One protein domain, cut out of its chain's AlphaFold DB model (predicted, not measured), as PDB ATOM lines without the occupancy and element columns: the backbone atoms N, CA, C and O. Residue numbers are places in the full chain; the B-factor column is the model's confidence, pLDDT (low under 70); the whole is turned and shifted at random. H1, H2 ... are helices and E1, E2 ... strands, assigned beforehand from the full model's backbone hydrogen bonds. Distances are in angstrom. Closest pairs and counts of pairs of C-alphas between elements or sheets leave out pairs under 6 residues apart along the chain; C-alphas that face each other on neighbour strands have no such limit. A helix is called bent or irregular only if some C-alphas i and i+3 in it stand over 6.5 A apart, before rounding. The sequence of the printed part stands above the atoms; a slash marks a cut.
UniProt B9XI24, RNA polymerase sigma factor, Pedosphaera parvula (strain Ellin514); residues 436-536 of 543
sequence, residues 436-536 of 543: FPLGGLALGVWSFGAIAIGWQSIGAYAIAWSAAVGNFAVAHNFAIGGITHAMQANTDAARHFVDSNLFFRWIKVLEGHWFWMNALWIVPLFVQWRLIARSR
ATOM      1  N   PHE A 436     372.079 635.660 480.259       90.62
ATOM      2  CA  PHE A 436     371.695 636.784 479.405       90.62
ATOM      3  C   PHE A 436     372.914 637.345 478.655       90.62
ATOM      4  O   PHE A 436     373.426 638.407 479.013       90.62
ATOM      5  N   PRO A 437     373.463 636.620 477.669       88.19
ATOM      6  CA  PRO A 437     374.614 637.097 476.915       88.19
ATOM      7  C   PRO A 437     374.242 638.160 475.871       88.19
ATOM      8  O   PRO A 437     373.303 637.966 475.099       88.19
ATOM      9  N   LEU A 438     375.029 639.242 475.806       81.62
ATOM     10  CA  LEU A 438     374.940 640.293 474.785       81.62
ATOM     11  C   LEU A 438     376.267 640.413 474.022       81.62
ATOM     12  O   LEU A 438     377.254 640.922 474.555       81.62
ATOM     13  N   GLY A 439     376.325 639.975 472.766       72.12
ATOM     14  CA  GLY A 439     377.588 640.052 472.030       72.12
ATOM     15  C   GLY A 439     377.545 639.705 470.551       72.12
ATOM     16  O   GLY A 439     376.487 639.557 469.958       72.12
ATOM     17  N   GLY A 440     378.715 639.587 469.925       70.06
ATOM     18  CA  GLY A 440     378.820 639.151 468.528       70.06
ATOM     19  C   GLY A 440     378.339 637.708 468.348       70.06
ATOM     20  O   GLY A 440     377.424 637.452 467.570       70.06
ATOM     21  N   LEU A 441     378.928 636.782 469.107       77.12
ATOM     22  CA  LEU A 441     378.499 635.391 469.245       77.12
ATOM     23  C   LEU A 441     378.042 635.169 470.686       77.12
ATOM     24  O   LEU A 441     378.851 635.240 471.610       77.12
ATOM     25  N   ALA A 442     376.755 634.897 470.868       85.50
ATOM     26  CA  ALA A 442     376.115 634.753 472.164       85.50
ATOM     27  C   ALA A 442     375.541 633.347 472.362       85.50
ATOM     28  O   ALA A 442     374.710 632.895 471.576       85.50
ATOM     29  N   LEU A 443     375.968 632.671 473.431       93.88
ATOM     30  CA  LEU A 443     375.495 631.346 473.834       93.88
ATOM     31  C   LEU A 443     374.854 631.418 475.223       93.88
ATOM     32  O   LEU A 443     375.529 631.755 476.196       93.88
ATOM     33  N   GLY A 444     373.576 631.078 475.359       92.69
ATOM     34  CA  GLY A 444     372.914 631.225 476.651       92.69
ATOM     35  C   GLY A 444     371.459 630.810 476.713       92.69
ATOM     36  O   GLY A 444     370.964 630.105 475.845       92.69
ATOM     37  N   VAL A 445     370.765 631.225 477.772       93.06
ATOM     38  CA  VAL A 445     369.321 630.983 477.906       93.06
ATOM     39  C   VAL A 445     368.558 632.024 477.091       93.06
ATOM     40  O   VAL A 445     367.771 631.670 476.215       93.06
ATOM     41  N   TRP A 446     368.852 633.298 477.335       93.62
ATOM     42  CA  TRP A 446     368.244 634.461 476.700       93.62
ATOM     43  C   TRP A 446     369.306 635.245 475.942       93.62
ATOM     44  O   TRP A 446     369.924 636.168 476.474       93.62
ATOM     45  N   SER A 447     369.559 634.830 474.705       88.56
ATOM     46  CA  SER A 447     370.736 635.263 473.956       88.56
ATOM     47  C   SER A 447     370.437 636.425 473.019       88.56
ATOM     48  O   SER A 447     369.474 636.378 472.253       88.56
ATOM     49  N   PHE A 448     371.308 637.435 473.021       84.81
ATOM     50  CA  PHE A 448     371.233 638.581 472.119       84.81
ATOM     51  C   PHE A 448     372.562 638.787 471.388       84.81
ATOM     52  O   PHE A 448     373.615 638.917 472.017       84.81
ATOM     53  N   GLY A 449     372.533 638.837 470.056       74.50
ATOM     54  CA  GLY A 449     373.765 639.044 469.302       74.50
ATOM     55  C   GLY A 449     373.663 638.957 467.790       74.50
ATOM     56  O   GLY A 449     372.588 638.786 467.234       74.50
ATOM     57  N   ALA A 450     374.797 639.056 467.092       70.94
ATOM     58  CA  ALA A 450     374.817 638.819 465.645       70.94
ATOM     59  C   ALA A 450     374.557 637.335 465.335       70.94
ATOM     60  O   ALA A 450     373.740 637.023 464.471       70.94
ATOM     61  N   ILE A 451     375.198 636.441 466.093       77.44
ATOM     62  CA  ILE A 451     374.860 635.021 466.203       77.44
ATOM     63  C   ILE A 451     374.391 634.782 467.627       77.44
ATOM     64  O   ILE A 451     375.172 634.933 468.564       77.44
ATOM     65  N   ALA A 452     373.142 634.387 467.797       85.62
ATOM     66  CA  ALA A 452     372.563 634.118 469.097       85.62
ATOM     67  C   ALA A 452     372.044 632.681 469.133       85.62
ATOM     68  O   ALA A 452     371.201 632.297 468.327       85.62
ATOM     69  N   ILE A 453     372.553 631.891 470.073       91.81
ATOM     70  CA  ILE A 453     372.160 630.502 470.301       91.81
ATOM     71  C   ILE A 453     371.614 630.401 471.723       91.81
ATOM     72  O   ILE A 453     372.303 630.792 472.672       91.81
ATOM     73  N   GLY A 454     370.390 629.896 471.899       94.00
ATOM     74  CA  GLY A 454     369.857 629.721 473.250       94.00
ATOM     75  C   GLY A 454     368.485 629.078 473.404       94.00
ATOM     76  O   GLY A 454     367.985 628.408 472.507       94.00
ATOM     77  N   TRP A 455     367.861 629.261 474.567       93.69
ATOM     78  CA  TRP A 455     366.464 628.859 474.773       93.69
ATOM     79  C   TRP A 455     365.516 629.816 474.046       93.69
ATOM     80  O   TRP A 455     364.601 629.377 473.349       93.69
ATOM     81  N   GLN A 456     365.782 631.117 474.152       94.56
ATOM     82  CA  GLN A 456     365.212 632.160 473.306       94.56
ATOM     83  C   GLN A 456     366.343 633.043 472.790       94.56
ATOM     84  O   GLN A 456     367.278 633.354 473.533       94.56
ATOM     85  N   SER A 457     366.270 633.442 471.525       90.62
ATOM     86  CA  SER A 457     367.333 634.228 470.912       90.62
ATOM     87  C   SER A 457     366.810 635.343 470.021       90.62
ATOM     88  O   SER A 457     365.784 635.219 469.351       90.62
ATOM     89  N   ILE A 458     367.539 636.456 470.039       84.25
ATOM     90  CA  ILE A 458     367.341 637.584 469.136       84.25
ATOM     91  C   ILE A 458     368.676 637.886 468.482       84.25
ATOM     92  O   ILE A 458     369.691 638.062 469.161       84.25
ATOM     93  N   GLY A 459     368.679 637.952 467.161       76.06
ATOM     94  CA  GLY A 459     369.901 638.242 466.444       76.06
ATOM     95  C   GLY A 459     369.744 638.239 464.946       76.06
ATOM     96  O   GLY A 459     368.678 637.964 464.417       76.06
ATOM     97  N   ALA A 460     370.822 638.526 464.233       70.88
ATOM     98  CA  ALA A 460     370.795 638.393 462.784       70.88
ATOM     99  C   ALA A 460     370.723 636.909 462.367       70.88
ATOM    100  O   ALA A 460     369.911 636.568 461.507       70.88
ATOM    101  N   TYR A 461     371.493 636.048 463.046       75.31
ATOM    102  CA  TYR A 461     371.328 634.595 463.095       75.31
ATOM    103  C   TYR A 461     370.856 634.181 464.478       75.31
ATOM    104  O   TYR A 461     371.643 634.133 465.422       75.31
ATOM    105  N   ALA A 462     369.576 633.869 464.591       83.75
ATOM    106  CA  ALA A 462     368.968 633.427 465.828       83.75
ATOM    107  C   ALA A 462     368.681 631.926 465.731       83.75
ATOM    108  O   ALA A 462     367.886 631.484 464.907       83.75
ATOM    109  N   ILE A 463     369.345 631.135 466.567       90.38
ATOM    110  CA  ILE A 463     369.052 629.716 466.758       90.38
ATOM    111  C   ILE A 463     368.507 629.568 468.172       90.38
ATOM    112  O   ILE A 463     369.134 630.025 469.132       90.38
ATOM    113  N   ALA A 464     367.330 628.975 468.331       93.81
ATOM    114  CA  ALA A 464     366.763 628.758 469.652       93.81
ATOM    115  C   ALA A 464     365.999 627.449 469.782       93.81
ATOM    116  O   ALA A 464     365.531 626.884 468.804       93.81
ATOM    117  N   TRP A 465     365.814 626.976 471.010       93.06
ATOM    118  CA  TRP A 465     364.861 625.898 471.250       93.06
ATOM    119  C   TRP A 465     363.418 626.423 471.212       93.06
ATOM    120  O   TRP A 465     362.625 626.008 470.374       93.06
ATOM    121  N   SER A 466     363.068 627.393 472.062       93.81
ATOM    122  CA  SER A 466     361.696 627.900 472.178       93.81
ATOM    123  C   SER A 466     361.344 628.925 471.105       93.81
ATOM    124  O   SER A 466     360.335 628.758 470.426       93.81
ATOM    125  N   ALA A 467     362.093 630.025 471.005       93.44
ATOM    126  CA  ALA A 467     361.731 631.112 470.100       93.44
ATOM    127  C   ALA A 467     362.942 631.884 469.578       93.44
ATOM    128  O   ALA A 467     363.801 632.278 470.367       93.44
ATOM    129  N   ALA A 468     362.975 632.129 468.270       90.50
ATOM    130  CA  ALA A 468     364.030 632.880 467.595       90.50
ATOM    131  C   ALA A 468     363.441 634.070 466.825       90.50
ATOM    132  O   ALA A 468     362.460 633.919 466.095       90.50
ATOM    133  N   VAL A 469     364.053 635.248 466.958       85.06
ATOM    134  CA  VAL A 469     363.690 636.444 466.181       85.06
ATOM    135  C   VAL A 469     364.929 636.985 465.480       85.06
ATOM    136  O   VAL A 469     365.937 637.261 466.131       85.06
ATOM    137  N   GLY A 470     364.869 637.138 464.159       77.56
ATOM    138  CA  GLY A 470     366.044 637.542 463.394       77.56
ATOM    139  C   GLY A 470     365.863 637.606 461.889       77.56
ATOM    140  O   GLY A 470     364.778 637.380 461.381       77.56
ATOM    141  N   ASN A 471     366.935 637.880 461.147       72.25
ATOM    142  CA  ASN A 471     366.885 637.784 459.681       72.25
ATOM    143  C   ASN A 471     366.906 636.325 459.230       72.25
ATOM    144  O   ASN A 471     366.160 635.948 458.333       72.25
ATOM    145  N   PHE A 472     367.728 635.517 459.896       75.25
ATOM    146  CA  PHE A 472     367.724 634.069 459.812       75.25
ATOM    147  C   PHE A 472     367.368 633.515 461.192       75.25
ATOM    148  O   PHE A 472     368.168 633.623 462.125       75.25
ATOM    149  N   ALA A 473     366.163 632.967 461.340       81.69
ATOM    150  CA  ALA A 473     365.653 632.496 462.623       81.69
ATOM    151  C   ALA A 473     365.247 631.020 462.547       81.69
ATOM    152  O   ALA A 473     364.307 630.650 461.845       81.69
ATOM    153  N   VAL A 474     365.948 630.177 463.299       87.94
ATOM    154  CA  VAL A 474     365.670 628.742 463.405       87.94
ATOM    155  C   VAL A 474     365.273 628.433 464.837       87.94
ATOM    156  O   VAL A 474     366.047 628.681 465.763       87.94
ATOM    157  N   ALA A 475     364.079 627.882 465.030       94.38
ATOM    158  CA  ALA A 475     363.622 627.439 466.338       94.38
ATOM    159  C   ALA A 475     362.780 626.166 466.273       94.38
ATOM    160  O   ALA A 475     362.289 625.803 465.212       94.38
ATOM    161  N   HIS A 476     362.583 625.488 467.406       91.56
ATOM    162  CA  HIS A 476     361.651 624.361 467.456       91.56
ATOM    163  C   HIS A 476     360.200 624.860 467.386       91.56
ATOM    164  O   HIS A 476     359.464 624.466 466.486       91.56
ATOM    165  N   ASN A 477     359.804 625.785 468.276       93.25
ATOM    166  CA  ASN A 477     358.400 626.207 468.389       93.25
ATOM    167  C   ASN A 477     358.064 627.435 467.529       93.25
ATOM    168  O   ASN A 477     357.229 627.330 466.636       93.25
ATOM    169  N   PHE A 478     358.700 628.587 467.781       93.69
ATOM    170  CA  PHE A 478     358.321 629.867 467.162       93.69
ATOM    171  C   PHE A 478     359.512 630.567 466.498       93.69
ATOM    172  O   PHE A 478     360.536 630.788 467.141       93.69
ATOM    173  N   ALA A 479     359.375 630.989 465.243       89.12
ATOM    174  CA  ALA A 479     360.387 631.802 464.570       89.12
ATOM    175  C   ALA A 479     359.752 632.989 463.840       89.12
ATOM    176  O   ALA A 479     358.753 632.823 463.138       89.12
ATOM    177  N   ILE A 480     360.342 634.178 463.991       83.25
ATOM    178  CA  ILE A 480     359.941 635.392 463.264       83.25
ATOM    179  C   ILE A 480     361.156 635.999 462.574       83.25
ATOM    180  O   ILE A 480     362.202 636.174 463.200       83.25
ATOM    181  N   GLY A 481     361.016 636.342 461.296       80.38
ATOM    182  CA  GLY A 481     362.141 636.826 460.512       80.38
ATOM    183  C   GLY A 481     361.940 636.839 459.008       80.38
ATOM    184  O   GLY A 481     360.846 636.560 458.524       80.38
ATOM    185  N   GLY A 482     363.024 637.117 458.281       72.88
ATOM    186  CA  GLY A 482     363.069 636.969 456.822       72.88
ATOM    187  C   GLY A 482     363.066 635.490 456.433       72.88
ATOM    188  O   GLY A 482     362.045 634.936 456.037       72.88
ATOM    189  N   ILE A 483     364.193 634.812 456.662       73.25
ATOM    190  CA  ILE A 483     364.345 633.368 456.455       73.25
ATOM    191  C   ILE A 483     364.093 632.654 457.785       73.25
ATOM    192  O   ILE A 483     364.872 632.798 458.731       73.25
ATOM    193  N   THR A 484     363.009 631.882 457.878       81.69
ATOM    194  CA  THR A 484     362.594 631.248 459.137       81.69
ATOM    195  C   THR A 484     362.328 629.754 459.009       81.69
ATOM    196  O   THR A 484     361.847 629.272 457.986       81.69
ATOM    197  N   HIS A 485     362.633 629.010 460.074       86.94
ATOM    198  CA  HIS A 485     362.307 627.591 460.193       86.94
ATOM    199  C   HIS A 485     361.890 627.263 461.631       86.94
ATOM    200  O   HIS A 485     362.712 627.354 462.542       86.94
ATOM    201  N   ALA A 486     360.616 626.917 461.832       93.00
ATOM    202  CA  ALA A 486     360.040 626.463 463.102       93.00
ATOM    203  C   ALA A 486     358.673 625.799 462.877       93.00
ATOM    204  O   ALA A 486     358.109 625.935 461.790       93.00
ATOM    205  N   MET A 487     358.105 625.145 463.904       91.19
ATOM    206  CA  MET A 487     356.709 624.671 463.861       91.19
ATOM    207  C   MET A 487     355.735 625.805 463.524       91.19
ATOM    208  O   MET A 487     354.785 625.612 462.771       91.19
ATOM    209  N   GLN A 488     355.981 626.994 464.075       91.62
ATOM    210  CA  GLN A 488     355.248 628.217 463.780       91.62
ATOM    211  C   GLN A 488     356.215 629.290 463.271       91.62
ATOM    212  O   GLN A 488     356.821 630.033 464.045       91.62
ATOM    213  N   ALA A 489     356.367 629.351 461.949       91.12
ATOM    214  CA  ALA A 489     357.228 630.303 461.257       91.12
ATOM    215  C   ALA A 489     356.399 631.469 460.694       91.12
ATOM    216  O   ALA A 489     355.502 631.255 459.881       91.12
ATOM    217  N   ASN A 490     356.680 632.700 461.134       87.12
ATOM    218  CA  ASN A 490     356.016 633.932 460.677       87.12
ATOM    219  C   ASN A 490     354.472 633.944 460.789       87.12
ATOM    220  O   ASN A 490     353.805 634.725 460.107       87.12
ATOM    221  N   THR A 491     353.894 633.126 461.673       91.94
ATOM    222  CA  THR A 491     352.447 633.084 461.933       91.94
ATOM    223  C   THR A 491     352.017 634.148 462.947       91.94
ATOM    224  O   THR A 491     352.825 634.654 463.730       91.94
ATOM    225  N   ASP A 492     350.720 634.455 462.999       91.12
ATOM    226  CA  ASP A 492     350.175 635.382 464.002       91.12
ATOM    227  C   ASP A 492     350.327 634.855 465.433       91.12
ATOM    228  O   ASP A 492     350.563 635.629 466.358       91.12
ATOM    229  N   ALA A 493     350.291 633.535 465.616       90.44
ATOM    230  CA  ALA A 493     350.563 632.907 466.903       90.44
ATOM    231  C   ALA A 493     352.030 633.095 467.345       90.44
ATOM    232  O   ALA A 493     352.277 633.401 468.513       90.44
ATOM    233  N   ALA A 494     352.996 633.019 466.419       88.75
ATOM    234  CA  ALA A 494     354.390 633.353 466.710       88.75
ATOM    235  C   ALA A 494     354.546 634.835 467.091       88.75
ATOM    236  O   ALA A 494     355.198 635.140 468.091       88.75
ATOM    237  N   ARG A 495     353.902 635.753 466.351       90.31
ATOM    238  CA  ARG A 495     353.895 637.198 466.665       90.31
ATOM    239  C   ARG A 495     353.306 637.476 468.042       90.31
ATOM    240  O   ARG A 495     353.943 638.146 468.846       90.31
ATOM    241  N   HIS A 496     352.154 636.886 468.351       91.81
ATOM    242  CA  HIS A 496     351.514 637.022 469.655       91.81
ATOM    243  C   HIS A 496     352.400 636.488 470.790       91.81
ATOM    244  O   HIS A 496     352.512 637.122 471.841       91.81
ATOM    245  N   PHE A 497     353.074 635.348 470.594       91.62
ATOM    246  CA  PHE A 497     354.040 634.837 471.568       91.62
ATOM    247  C   PHE A 497     355.186 635.831 471.793       91.62
ATOM    248  O   PHE A 497     355.499 636.157 472.935       91.62
ATOM    249  N   VAL A 498     355.791 636.345 470.721       87.88
ATOM    250  CA  VAL A 498     356.898 637.308 470.814       87.88
ATOM    251  C   VAL A 498     356.453 638.615 471.477       87.88
ATOM    252  O   VAL A 498     357.165 639.129 472.335       87.88
ATOM    253  N   ASP A 499     355.269 639.132 471.157       88.00
ATOM    254  CA  ASP A 499     354.769 640.384 471.734       88.00
ATOM    255  C   ASP A 499     354.341 640.254 473.203       88.00
ATOM    256  O   ASP A 499     354.454 641.218 473.962       88.00
ATOM    257  N   SER A 500     353.880 639.075 473.630       89.94
ATOM    258  CA  SER A 500     353.475 638.816 475.020       89.94
ATOM    259  C   SER A 500     354.639 638.404 475.926       89.94
ATOM    260  O   SER A 500     354.602 638.643 477.137       89.94
ATOM    261  N   ASN A 501     355.692 637.812 475.365       91.56
ATOM    262  CA  ASN A 501     356.799 637.270 476.135       91.56
ATOM    263  C   ASN A 501     357.726 638.371 476.684       91.56
ATOM    264  O   ASN A 501     358.171 639.271 475.970       91.56
ATOM    265  N   LEU A 502     358.055 638.265 477.978       88.12
ATOM    266  CA  LEU A 502     358.879 639.241 478.695       88.12
ATOM    267  C   LEU A 502     360.228 639.487 478.006       88.12
ATOM    268  O   LEU A 502     360.581 640.644 477.794       88.12
ATOM    269  N   PHE A 503     360.955 638.439 477.612       87.25
ATOM    270  CA  PHE A 503     362.296 638.568 477.033       87.25
ATOM    271  C   PHE A 503     362.310 639.500 475.809       87.25
ATOM    272  O   PHE A 503     363.069 640.468 475.769       87.25
ATOM    273  N   PHE A 504     361.408 639.271 474.855       85.88
ATOM    274  CA  PHE A 504     361.334 640.065 473.628       85.88
ATOM    275  C   PHE A 504     360.820 641.492 473.875       85.88
ATOM    276  O   PHE A 504     361.285 642.435 473.233       85.88
ATOM    277  N   ARG A 505     359.915 641.692 474.845       85.06
ATOM    278  CA  ARG A 505     359.442 643.034 475.234       85.06
ATOM    279  C   ARG A 505     360.547 643.894 475.841       85.06
ATOM    280  O   ARG A 505     360.644 645.074 475.509       85.06
ATOM    281  N   TRP A 506     361.376 643.317 476.711       78.50
ATOM    282  CA  TRP A 506     362.492 644.030 477.337       78.50
ATOM    283  C   TRP A 506     363.525 644.500 476.304       78.50
ATOM    284  O   TRP A 506     364.045 645.608 476.430       78.50
ATOM    285  N   ILE A 507     363.759 643.727 475.236       69.75
ATOM    286  CA  ILE A 507     364.634 644.157 474.134       69.75
ATOM    287  C   ILE A 507     364.091 645.398 473.416       69.75
ATOM    288  O   ILE A 507     364.857 646.334 473.201       69.75
ATOM    289  N   LYS A 508     362.785 645.468 473.109       69.81
ATOM    290  CA  LYS A 508     362.198 646.652 472.442       69.81
ATOM    291  C   LYS A 508     362.410 647.941 473.256       69.81
ATOM    292  O   LYS A 508     362.568 649.019 472.692       69.81
ATOM    293  N   VAL A 509     362.452 647.839 474.587       72.25
ATOM    294  CA  VAL A 509     362.764 648.972 475.481       72.25
ATOM    295  C   VAL A 509     364.251 649.349 475.424       72.25
ATOM    296  O   VAL A 509     364.587 650.538 475.407       72.25
ATOM    297  N   LEU A 510     365.145 648.356 475.372       65.25
ATOM    298  CA  LEU A 510     366.595 648.563 475.251       65.25
ATOM    299  C   LEU A 510     366.988 649.177 473.900       65.25
ATOM    300  O   LEU A 510     367.865 650.039 473.864       65.25
ATOM    301  N   GLU A 511     366.309 648.809 472.808       61.25
ATOM    302  CA  GLU A 511     366.514 649.410 471.480       61.25
ATOM    303  C   GLU A 511     366.322 650.934 471.499       61.25
ATOM    304  O   GLU A 511     367.123 651.663 470.913       61.25
ATOM    305  N   GLY A 512     365.341 651.438 472.259       65.38
ATOM    306  CA  GLY A 512     365.126 652.880 472.446       65.38
ATOM    307  C   GLY A 512     366.289 653.613 473.135       65.38
ATOM    308  O   GLY A 512     366.400 654.831 473.027       65.38
ATOM    309  N   HIS A 513     367.185 652.883 473.805       67.06
ATOM    310  CA  HIS A 513     368.306 653.423 474.582       67.06
ATOM    311  C   HIS A 513     369.679 653.012 474.023       67.06
ATOM    312  O   HIS A 513     370.708 653.211 474.677       67.06
ATOM    313  N   TRP A 514     369.724 652.486 472.793       56.16
ATOM    314  CA  TRP A 514     370.931 651.957 472.149       56.16
ATOM    315  C   TRP A 514     372.126 652.927 472.156       56.16
ATOM    316  O   TRP A 514     373.271 652.509 472.350       56.16
ATOM    317  N   PHE A 515     371.878 654.230 471.987       55.78
ATOM    318  CA  PHE A 515     372.925 655.261 472.028       55.78
ATOM    319  C   PHE A 515     373.677 655.268 473.368       55.78
ATOM    320  O   PHE A 515     374.908 655.219 473.395       55.78
ATOM    321  N   TRP A 516     372.940 655.262 474.480       60.34
ATOM    322  CA  TRP A 516     373.513 655.276 475.827       60.34
ATOM    323  C   TRP A 516     374.269 653.989 476.137       60.34
ATOM    324  O   TRP A 516     375.346 654.039 476.731       60.34
ATOM    325  N   MET A 517     373.760 652.847 475.664       57.50
ATOM    326  CA  MET A 517     374.452 651.565 475.796       57.50
ATOM    327  C   MET A 517     375.803 651.575 475.074       57.50
ATOM    328  O   MET A 517     376.784 651.077 475.620       57.50
ATOM    329  N   ASN A 518     375.888 652.189 473.887       53.88
ATOM    330  CA  ASN A 518     377.147 652.278 473.144       53.88
ATOM    331  C   ASN A 518     378.145 653.271 473.746       53.88
ATOM    332  O   ASN A 518     379.343 652.988 473.809       53.88
ATOM    333  N   ALA A 519     377.662 654.404 474.258       58.53
ATOM    334  CA  ALA A 519     378.501 655.369 474.963       58.53
ATOM    335  C   ALA A 519     379.206 654.739 476.183       58.53
ATOM    336  O   ALA A 519     380.366 655.052 476.461       58.53
ATOM    337  N   LEU A 520     378.535 653.805 476.865       56.75
ATOM    338  CA  LEU A 520     379.008 653.176 478.099       56.75
ATOM    339  C   LEU A 520     380.285 652.334 477.914       56.75
ATOM    340  O   LEU A 520     381.100 652.267 478.834       56.75
ATOM    341  N   TRP A 521     380.502 651.737 476.734       56.91
ATOM    342  CA  TRP A 521     381.694 650.917 476.455       56.91
ATOM    343  C   TRP A 521     382.750 651.611 475.577       56.91
ATOM    344  O   TRP A 521     383.937 651.302 475.700       56.91
ATOM    345  N   ILE A 522     382.374 652.600 474.754       56.97
ATOM    346  CA  ILE A 522     383.329 653.367 473.928       56.97
ATOM    347  C   ILE A 522     384.187 654.316 474.782       56.97
ATOM    348  O   ILE A 522     385.392 654.449 474.549       56.97
ATOM    349  N   VAL A 523     383.597 654.958 475.798       65.75
ATOM    350  CA  VAL A 523     384.304 655.930 476.653       65.75
ATOM    351  C   VAL A 523     385.491 655.291 477.402       65.75
ATOM    352  O   VAL A 523     386.596 655.836 477.308       65.75
ATOM    353  N   PRO A 524     385.351 654.125 478.073       61.31
ATOM    354  CA  PRO A 524     386.482 653.439 478.702       61.31
ATOM    355  C   PRO A 524     387.622 653.087 477.735       61.31
ATOM    356  O   PRO A 524     388.788 653.277 478.084       61.31
ATOM    357  N   LEU A 525     387.312 652.636 476.512       57.88
ATOM    358  CA  LEU A 525     388.324 652.308 475.495       57.88
ATOM    359  C   LEU A 525     389.130 653.544 475.074       57.88
ATOM    360  O   LEU A 525     390.358 653.486 474.958       57.88
ATOM    361  N   PHE A 526     388.460 654.686 474.898       62.81
ATOM    362  CA  PHE A 526     389.123 655.946 474.560       62.81
ATOM    363  C   PHE A 526     390.021 656.454 475.699       62.81
ATOM    364  O   PHE A 526     391.145 656.909 475.466       62.81
ATOM    365  N   VAL A 527     389.556 656.334 476.947       67.62
ATOM    366  CA  VAL A 527     390.349 656.671 478.139       67.62
ATOM    367  C   VAL A 527     391.579 655.769 478.240       67.62
ATOM    368  O   VAL A 527     392.691 656.273 478.414       67.62
ATOM    369  N   GLN A 528     391.415 654.456 478.060       63.72
ATOM    370  CA  GLN A 528     392.515 653.492 478.069       63.72
ATOM    371  C   GLN A 528     393.566 653.823 477.000       63.72
ATOM    372  O   GLN A 528     394.764 653.826 477.294       63.72
ATOM    373  N   TRP A 529     393.139 654.172 475.783       65.62
ATOM    374  CA  TRP A 529     394.042 654.611 474.719       65.62
ATOM    375  C   TRP A 529     394.849 655.855 475.116       65.62
ATOM    376  O   TRP A 529     396.077 655.860 474.989       65.62
ATOM    377  N   ARG A 530     394.192 656.886 475.669       69.81
ATOM    378  CA  ARG A 530     394.872 658.099 476.155       69.81
ATOM    379  C   ARG A 530     395.887 657.801 477.259       69.81
ATOM    380  O   ARG A 530     396.954 658.415 477.278       69.81
ATOM    381  N   LEU A 531     395.576 656.881 478.169       65.69
ATOM    382  CA  LEU A 531     396.474 656.501 479.263       65.69
ATOM    383  C   LEU A 531     397.729 655.784 478.749       65.69
ATOM    384  O   LEU A 531     398.835 656.157 479.134       65.69
ATOM    385  N   ILE A 532     397.575 654.830 477.825       61.84
ATOM    386  CA  ILE A 532     398.705 654.124 477.191       61.84
ATOM    387  C   ILE A 532     399.572 655.097 476.374       61.84
ATOM    388  O   ILE A 532     400.802 655.022 476.396       61.84
ATOM    389  N   ALA A 533     398.952 656.049 475.670       64.81
ATOM    390  CA  ALA A 533     399.682 657.071 474.924       64.81
ATOM    391  C   ALA A 533     400.504 657.992 475.848       64.81
ATOM    392  O   ALA A 533     401.632 658.356 475.515       64.81
ATOM    393  N   ARG A 534     399.970 658.340 477.029       66.69
ATOM    394  CA  ARG A 534     400.670 659.155 478.036       66.69
ATOM    395  C   ARG A 534     401.813 658.410 478.718       66.69
ATOM    396  O   ARG A 534     402.880 658.993 478.879       66.69
ATOM    397  N   SER A 535     401.635 657.135 479.075       58.34
ATOM    398  CA  SER A 535     402.684 656.363 479.760       58.34
ATOM    399  C   SER A 535     403.960 656.224 478.925       58.34
ATOM    400  O   SER A 535     405.043 656.102 479.483       58.34
ATOM    401  N   ARG A 536     403.852 656.303 477.592       55.62
ATOM    402  CA  ARG A 536     405.001 656.316 476.678       55.62
ATOM    403  C   ARG A 536     405.813 657.596 476.683       55.62
ATOM    404  O   ARG A 536     407.028 657.509 476.600       55.62
TER     405      ARG A 536
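Overview. This is residues 436 to 536 of the 543 residues of the protein "RNA polymerase sigma factor" of Pedosphaera parvula (strain Ellin514) (UniProt B9XI24). The chain of E1 and E2 is wound in stacked turns, a short solenoid; H1 and H2 then come back along one side of it, H1 beside E2 and the later part of E1, H2 beside E1. H3 sticks out as a long helical arm that makes most of the length, with residues 509 to 536 standing free. The printed part has 101 residues, with two named strands followed by three named helices in the order E1, E2, H1, H2, H3; E1 and E2 are parallel neighbours, order E1 = E2, and the class is mixed, helices and strands. The whole is loose, with a radius of gyration of the C-alphas of 16.9 A and spans of 59 by 22 by 22 A.

Arrangement. Look first at E1, residues 438 to 475, which bends by 171 degrees at residue 450, and E2, residues 478 to 485, which bends by 149 degrees at residue 482. They are parallel neighbours: the C-alphas of 470 and 481 face each other at 4.9 A, and N 470 and O 480 are within hydrogen-bond range at 3.0 A, as are N 483 and O 471 at 2.8 A. Residues 478 to 479 of E2 also pair, parallel, with residues 488 to 489. Next find H1, residues 492 to 500: its closest C-alphas with E2 are those of Ala 494 and Phe 478, 5.3 A apart. H2, residues 502 to 511, comes closest to E1 at the C-alphas of Phe 503 and Trp 446, 7.2 A apart. H1 and H2 only just touch, with 3 pairs of C-alphas within 8 A, and touch only at the corner; their closest C-alphas, of Val 498 and Phe 504, are 5.9 A apart. Their lines are about perpendicular, only just, at 73 degrees. H3, residues 514 to 536, meets H2 only through their link, and is apart from E1, E2 and H1. Every O i to N i+4 pair is within hydrogen-bond range in H1 and H2, and 15 of 19 in H3.

Along the chain. Find C-alpha 438 at (374.940, 640.293, 474.785); from there E1 winds through 38 residues, yet its first and last C-alphas are 19.1 A apart. E2 spans 8.3 A, H1 12.0 A and H2 14.6 A. H3 begins at C-alpha 514, (370.931, 651.957, 472.149), and runs 34.6 A to C-alpha 536 at (405.001, 656.316, 476.678). It is neither bent nor irregular, but only just: C-alphas 520 and 523 are 6.1 A apart.

Size, cuts and confidence. The two C-alphas farthest apart are those of Ala 493 and Arg 536, 60.1 A. Without residues 509 to 536 the body has 73 residues and spans 29 by 22 by 17 A. The printed part has no cut; the link from E2 to H1 is short, and the other three are tight. Mean pLDDT of the printed part is 79.1, and it is under 70 at residues 507 to 508 and 510 to 536.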